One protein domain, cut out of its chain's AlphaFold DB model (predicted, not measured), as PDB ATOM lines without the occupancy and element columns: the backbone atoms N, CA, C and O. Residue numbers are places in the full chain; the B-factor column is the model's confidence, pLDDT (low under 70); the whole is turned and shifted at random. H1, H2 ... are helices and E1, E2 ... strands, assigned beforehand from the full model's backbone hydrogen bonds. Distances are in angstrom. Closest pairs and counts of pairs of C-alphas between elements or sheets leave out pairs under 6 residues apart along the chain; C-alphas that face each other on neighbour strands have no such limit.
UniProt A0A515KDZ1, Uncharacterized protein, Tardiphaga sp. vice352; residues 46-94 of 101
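This is residues 46 to 94 of the 101 residues of an uncharacterized protein of Tardiphaga sp. vice352 (UniProt A0A515KDZ1). Two helices, H2 and H1, form a helical hairpin splayed into a V, and beyond its open end the stretch 46 to 56, which holds E1, folds back on itself. The printed part has 49 residues, with named elements in the order E1, H1, H2, and is mostly helix. It is elongated, 37 by 21 by 16 A, and only just loose, close to compact, with a radius of gyration of the C-alphas of 12.1 A.

Find C-alpha 80 at (16.085, -27.969, -60.785); from there H2, residues 80 to 93, runs 20.1 A to C-alpha 93 at (6.778, -30.400, -43.186). H1, residues 60 to 72, spans 18.4 A. E1 is residues 54 to 56.

H2 and H1 touch, H1 with residues 67 to 72 alone; their closest C-alphas, Lys 80 and Ala 71, are 5.1 A apart. They run opposite ways at a steep tilt of 39 degrees. In both helices every O i to N i+4 pair is within hydrogen-bond range. E1 pairs with no named strand, but its residues 54 to 55 pair antiparallel with residues 46 to 47. E1 and H1 are apart.

The farthest C-alphas, Glu 50 and Ser 79, are 36.8 A apart. The printed part has no cut and no long link. Look for pLDDT under 70 at residues 49 to 53, 55 and 58.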
ATOM      1  N   SER A  46      17.301 -38.712 -40.342       75.38
ATOM      2  CA  SER A  46      17.699 -39.987 -39.755       75.38
ATOM      3  C   SER A  46      16.463 -40.723 -39.243       75.38
ATOM      4  O   SER A  46      15.578 -40.083 -38.676       75.38
ATOM      5  N   PRO A  47      16.366 -42.053 -39.402       73.75
ATOM      6  CA  PRO A  47      15.303 -42.804 -38.752       73.75
ATOM      7  C   PRO A  47      15.485 -42.761 -37.226       73.75
ATOM      8  O   PRO A  47      16.594 -42.905 -36.699       73.75
ATOM      9  N   CYS A  48      14.389 -42.549 -36.509       71.19
ATOM     10  CA  CYS A  48      14.300 -42.747 -35.072       71.19
ATOM     11  C   CYS A  48      14.442 -44.248 -34.789       71.19
ATOM     12  O   CYS A  48      13.700 -45.053 -35.351       71.19
ATOM     13  N   ALA A  49      15.413 -44.618 -33.952       67.06
ATOM     14  CA  ALA A  49      15.752 -46.017 -33.689       67.06
ATOM     15  C   ALA A  49      14.597 -46.795 -33.035       67.06
ATOM     16  O   ALA A  49      14.415 -47.971 -33.333       67.06
ATOM     17  N   GLU A  50      13.798 -46.110 -32.215       66.56
ATOM     18  CA  GLU A  50      12.727 -46.716 -31.421       66.56
ATOM     19  C   GLU A  50      11.407 -46.825 -32.200       66.56
ATOM     20  O   GLU A  50      10.706 -47.830 -32.119       66.56
ATOM     21  N   HIS A  51      11.076 -45.807 -32.998       66.94
ATOM     22  CA  HIS A  51       9.734 -45.662 -33.577       66.94
ATOM     23  C   HIS A  51       9.700 -45.684 -35.113       66.94
ATOM     24  O   HIS A  51       8.626 -45.701 -35.708       66.94
ATOM     25  N   GLY A  52      10.857 -45.659 -35.783       66.00
ATOM     26  CA  GLY A  52      10.944 -45.683 -37.247       66.00
ATOM     27  C   GLY A  52      10.491 -44.397 -37.953       66.00
ATOM     28  O   GLY A  52      10.512 -44.354 -39.183       66.00
ATOM     29  N   PHE A  53      10.114 -43.346 -37.213       67.56
ATOM     30  CA  PHE A  53       9.823 -42.025 -37.777       67.56
ATOM     31  C   PHE A  53      11.091 -41.370 -38.327       67.56
ATOM     32  O   PHE A  53      12.174 -41.526 -37.767       67.56
ATOM     33  N   MET A  54      10.962 -40.624 -39.422       72.75
ATOM     34  CA  MET A  54      12.050 -39.791 -39.929       72.75
ATOM     35  C   MET A  54      12.109 -38.501 -39.120       72.75
ATOM     36  O   MET A  54      11.120 -37.782 -39.054       72.75
ATOM     37  N   ARG A  55      13.268 -38.234 -38.517       69.88
ATOM     38  CA  ARG A  55      13.566 -36.984 -37.809       69.88
ATOM     39  C   ARG A  55      14.582 -36.165 -38.588       69.88
ATOM     40  O   ARG A  55      15.521 -36.739 -39.161       69.88
ATOM     41  N   LEU A  56      14.410 -34.848 -38.584       75.25
ATOM     42  CA  LEU A  56      15.419 -33.932 -39.099       75.25
ATOM     43  C   LEU A  56      16.652 -33.950 -38.188       75.25
ATOM     44  O   LEU A  56      16.545 -34.153 -36.984       75.25
ATOM     45  N   ARG A  57      17.850 -33.791 -38.758       71.56
ATOM     46  CA  ARG A  57      19.088 -33.639 -37.972       71.56
ATOM     47  C   ARG A  57      19.648 -32.215 -37.963       71.56
ATOM     48  O   ARG A  57      20.746 -32.037 -37.446       71.56
ATOM     49  N   PHE A  58      18.944 -31.241 -38.556       66.94
ATOM     50  CA  PHE A  58      19.344 -29.823 -38.688       66.94
ATOM     51  C   PHE A  58      20.845 -29.595 -38.949       66.94
ATOM     52  O   PHE A  58      21.458 -28.635 -38.484       66.94
ATOM     53  N   HIS A  59      21.477 -30.475 -39.727       79.81
ATOM     54  CA  HIS A  59      22.856 -30.277 -40.143       79.81
ATOM     55  C   HIS A  59      22.859 -29.396 -41.386       79.81
ATOM     56  O   HIS A  59      22.507 -29.859 -42.466       79.81
ATOM     57  N   HIS A  60      23.307 -28.148 -41.250       79.69
ATOM     58  CA  HIS A  60      23.381 -27.198 -42.366       79.69
ATOM     59  C   HIS A  60      24.136 -27.792 -43.570       79.69
ATOM     60  O   HIS A  60      23.624 -27.792 -44.681       79.69
ATOM     61  N   ALA A  61      25.281 -28.444 -43.328       84.44
ATOM     62  CA  ALA A  61      26.052 -29.120 -44.376       84.44
ATOM     63  C   ALA A  61      25.298 -30.283 -45.055       84.44
ATOM     64  O   ALA A  61      25.525 -30.567 -46.230       84.44
ATOM     65  N   ALA A  62      24.407 -30.961 -44.329       83.88
ATOM     66  CA  ALA A  62      23.571 -32.018 -44.887       83.88
ATOM     67  C   ALA A  62      22.452 -31.434 -45.762       83.88
ATOM     68  O   ALA A  62      22.166 -31.983 -46.821       83.88
ATOM     69  N   ILE A  63      21.873 -30.297 -45.368       84.19
ATOM     70  CA  ILE A  63      20.871 -29.572 -46.164       84.19
ATOM     71  C   ILE A  63      21.503 -29.035 -47.457       84.19
ATOM     72  O   ILE A  63      20.976 -29.280 -48.541       84.19
ATOM     73  N   ASP A  64      22.681 -28.408 -47.379       87.44
ATOM     74  CA  ASP A  64      23.432 -27.961 -48.562       87.44
ATOM     75  C   ASP A  64      23.730 -29.123 -49.522       87.44
ATOM     76  O   ASP A  64      23.555 -29.017 -50.741       87.44
ATOM     77  N   TYR A  65      24.133 -30.275 -48.980       88.12
ATOM     78  CA  TYR A  65      24.379 -31.466 -49.785       88.12
ATOM     79  C   TYR A  65      23.084 -32.057 -50.371       88.12
ATOM     80  O   TYR A  65      23.080 -32.519 -51.514       88.12
ATOM     81  N   ALA A  66      21.959 -31.980 -49.654       87.44
ATOM     82  CA  ALA A  66      20.643 -32.358 -50.163       87.44
ATOM     83  C   ALA A  66      20.214 -31.474 -51.346       87.44
ATOM     84  O   ALA A  66      19.739 -31.991 -52.358       87.44
ATOM     85  N   HIS A  67      20.449 -30.160 -51.269       86.81
ATOM     86  CA  HIS A  67      20.206 -29.229 -52.374       86.81
ATOM     87  C   HIS A  67      21.085 -29.534 -53.589       86.81
ATOM     88  O   HIS A  67      20.590 -29.560 -54.719       86.81
ATOM     89  N   ALA A  68      22.371 -29.824 -53.372       88.56
ATOM     90  CA  ALA A  68      23.277 -30.226 -54.446       88.56
ATOM     91  C   ALA A  68      22.801 -31.515 -55.139       88.56
ATOM     92  O   ALA A  68      22.797 -31.595 -56.369       88.56
ATOM     93  N   LEU A  69      22.330 -32.497 -54.365       86.19
ATOM     94  CA  LEU A  69      21.752 -33.735 -54.887       86.19
ATOM     95  C   LEU A  69      20.440 -33.493 -55.639       86.19
ATOM     96  O   LEU A  69      20.268 -34.039 -56.722       86.19
ATOM     97  N   ALA A  70      19.549 -32.641 -55.130       85.38
ATOM     98  CA  ALA A  70      18.311 -32.281 -55.821       85.38
ATOM     99  C   ALA A  70      18.554 -31.523 -57.134       85.38
ATOM    100  O   ALA A  70      17.775 -31.636 -58.081       85.38
ATOM    101  N   ALA A  71      19.642 -30.755 -57.217       83.56
ATOM    102  CA  ALA A  71      20.061 -30.093 -58.448       83.56
ATOM    103  C   ALA A  71      20.722 -31.059 -59.451       83.56
ATOM    104  O   ALA A  71      20.620 -30.837 -60.665       83.56
ATOM    105  N   ALA A  72      21.403 -32.098 -58.955       86.00
ATOM    106  CA  ALA A  72      22.041 -33.140 -59.756       86.00
ATOM    107  C   ALA A  72      21.035 -34.179 -60.279       86.00
ATOM    108  O   ALA A  72      21.142 -34.603 -61.429       86.00
ATOM    109  N   ASP A  73      20.047 -34.537 -59.461       82.56
ATOM    110  CA  ASP A  73      19.007 -35.528 -59.738       82.56
ATOM    111  C   ASP A  73      17.614 -34.917 -59.481       82.56
ATOM    112  O   ASP A  73      16.958 -35.223 -58.477       82.56
ATOM    113  N   PRO A  74      17.174 -33.983 -60.347       79.19
ATOM    114  CA  PRO A  74      15.892 -33.314 -60.190       79.19
ATOM    115  C   PRO A  74      14.728 -34.286 -60.375       79.19
ATOM    116  O   PRO A  74      14.805 -35.253 -61.138       79.19
ATOM    117  N   LEU A  75      13.611 -33.987 -59.712       76.44
ATOM    118  CA  LEU A  75      12.398 -34.784 -59.822       76.44
ATOM    119  C   LEU A  75      11.911 -34.798 -61.279       76.44
ATOM    120  O   LEU A  75      11.855 -33.760 -61.944       76.44
ATOM    121  N   LEU A  76      11.516 -35.976 -61.768       77.81
ATOM    122  CA  LEU A  76      11.041 -36.151 -63.139       77.81
ATOM    123  C   LEU A  76       9.895 -35.168 -63.450       77.81
ATOM    124  O   LEU A  76       8.862 -35.166 -62.784       77.81
ATOM    125  N   GLY A  77      10.077 -34.325 -64.469       75.56
ATOM    126  CA  GLY A  77       9.078 -33.328 -64.875       75.56
ATOM    127  C   GLY A  77       9.105 -32.008 -64.092       75.56
ATOM    128  O   GLY A  77       8.312 -31.119 -64.397       75.56
ATOM    129  N   LYS A  78      10.024 -31.830 -63.131       77.88
ATOM    130  CA  LYS A  78      10.294 -30.541 -62.480       77.88
ATOM    131  C   LYS A  78      11.658 -29.992 -62.906       77.88
ATOM    132  O   LYS A  78      12.625 -30.720 -63.097       77.88
ATOM    133  N   SER A  79      11.747 -28.667 -63.022       83.81
ATOM    134  CA  SER A  79      13.040 -27.984 -63.149       83.81
ATOM    135  C   SER A  79      13.851 -28.129 -61.860       83.81
ATOM    136  O   SER A  79      13.283 -28.333 -60.786       83.81
ATOM    137  N   LYS A  80      15.175 -27.937 -61.945       84.25
ATOM    138  CA  LYS A  80      16.085 -27.969 -60.785       84.25
ATOM    139  C   LYS A  80      15.577 -27.108 -59.623       84.25
ATOM    140  O   LYS A  80      15.411 -27.615 -58.524       84.25
ATOM    141  N   ALA A  81      15.217 -25.852 -59.898       84.00
ATOM    142  CA  ALA A  81      14.680 -24.933 -58.890       84.00
ATOM    143  C   ALA A  81      13.396 -25.458 -58.223       84.00
ATOM    144  O   ALA A  81      13.303 -25.469 -57.005       84.00
ATOM    145  N   LYS A  82      12.448 -25.994 -59.006       84.94
ATOM    146  CA  LYS A  82      11.211 -26.590 -58.470       84.94
ATOM    147  C   LYS A  82      11.434 -27.896 -57.708       84.94
ATOM    148  O   LYS A  82      10.568 -28.304 -56.943       84.94
ATOM    149  N   SER A  83      12.539 -28.588 -57.972       84.44
ATOM    150  CA  SER A  83      12.916 -29.786 -57.220       84.44
ATOM    151  C   SER A  83      13.483 -29.390 -55.862       84.44
ATOM    152  O   SER A  83      13.069 -29.952 -54.860       84.44
ATOM    153  N   VAL A  84      14.353 -28.375 -55.823       87.12
ATOM    154  CA  VAL A  84      14.871 -27.806 -54.569       87.12
ATOM    155  C   VAL A  84      13.738 -27.226 -53.719       87.12
ATOM    156  O   VAL A  84      13.643 -27.564 -52.551       87.12
ATOM    157  N   GLU A  85      12.820 -26.456 -54.307       87.25
ATOM    158  CA  GLU A  85      11.648 -25.917 -53.597       87.25
ATOM    159  C   GLU A  85      10.753 -27.027 -53.023       87.25
ATOM    160  O   GLU A  85      10.339 -26.962 -51.874       87.25
ATOM    161  N   ALA A  86      10.513 -28.099 -53.786       85.94
ATOM    162  CA  ALA A  86       9.751 -29.247 -53.291       85.94
ATOM    163  C   ALA A  86      10.479 -30.018 -52.176       85.94
ATOM    164  O   ALA A  86       9.833 -30.669 -51.360       85.94
ATOM    165  N   LEU A  87      11.813 -29.989 -52.168       85.75
ATOM    166  CA  LEU A  87      12.616 -30.573 -51.100       85.75
ATOM    167  C   LEU A  87      12.526 -29.727 -49.825       85.75
ATOM    168  O   LEU A  87      12.407 -30.293 -48.745       85.75
ATOM    169  N   ASP A  88      12.549 -28.402 -49.965       86.00
ATOM    170  CA  ASP A  88      12.421 -27.442 -48.865       86.00
ATOM    171  C   ASP A  88      11.025 -27.507 -48.226       86.00
ATOM    172  O   ASP A  88      10.910 -27.623 -47.014       86.00
ATOM    173  N   GLU A  89       9.962 -27.595 -49.035       85.75
ATOM    174  CA  GLU A  89       8.587 -27.803 -48.548       85.75
ATOM    175  C   GLU A  89       8.447 -29.124 -47.767       85.75
ATOM    176  O   GLU A  89       7.763 -29.195 -46.746       85.75
ATOM    177  N   PHE A  90       9.138 -30.181 -48.208       85.00
ATOM    178  CA  PHE A  90       9.166 -31.456 -47.488       85.00
ATOM    179  C   PHE A  90       9.979 -31.375 -46.187       85.00
ATOM    180  O   PHE A  90       9.622 -32.018 -45.202       85.00
ATOM    181  N   LEU A  91      11.070 -30.603 -46.177       81.44
ATOM    182  CA  LEU A  91      11.870 -30.326 -44.983       81.44
ATOM    183  C   LEU A  91      11.085 -29.510 -43.950       81.44
ATOM    184  O   LEU A  91      11.146 -29.845 -42.773       81.44
ATOM    185  N   ASP A  92      10.332 -28.498 -44.381       82.38
ATOM    186  CA  ASP A  92       9.471 -27.674 -43.521       82.38
ATOM    187  C   ASP A  92       8.319 -28.492 -42.912       82.38
ATOM    188  O   ASP A  92       7.975 -28.341 -41.742       82.38
ATOM    189  N   GLY A  93       7.775 -29.446 -43.677       78.00
ATOM    190  CA  GLY A  93       6.778 -30.400 -43.186       78.00
ATOM    191  C   GLY A  93       7.333 -31.488 -42.255       78.00
ATOM    192  O   GLY A  93       6.553 -32.170 -41.580       78.00
ATOM    193  N   LEU A  94       8.654 -31.685 -42.211       75.19
ATOM    194  CA  LEU A  94       9.293 -32.630 -41.300       75.19
ATOM    195  C   LEU A  94       9.514 -31.984 -39.938       75.19
ATOM    196  O   LEU A  94      10.144 -30.942 -39.801       75.19
TER     197      LEU A  94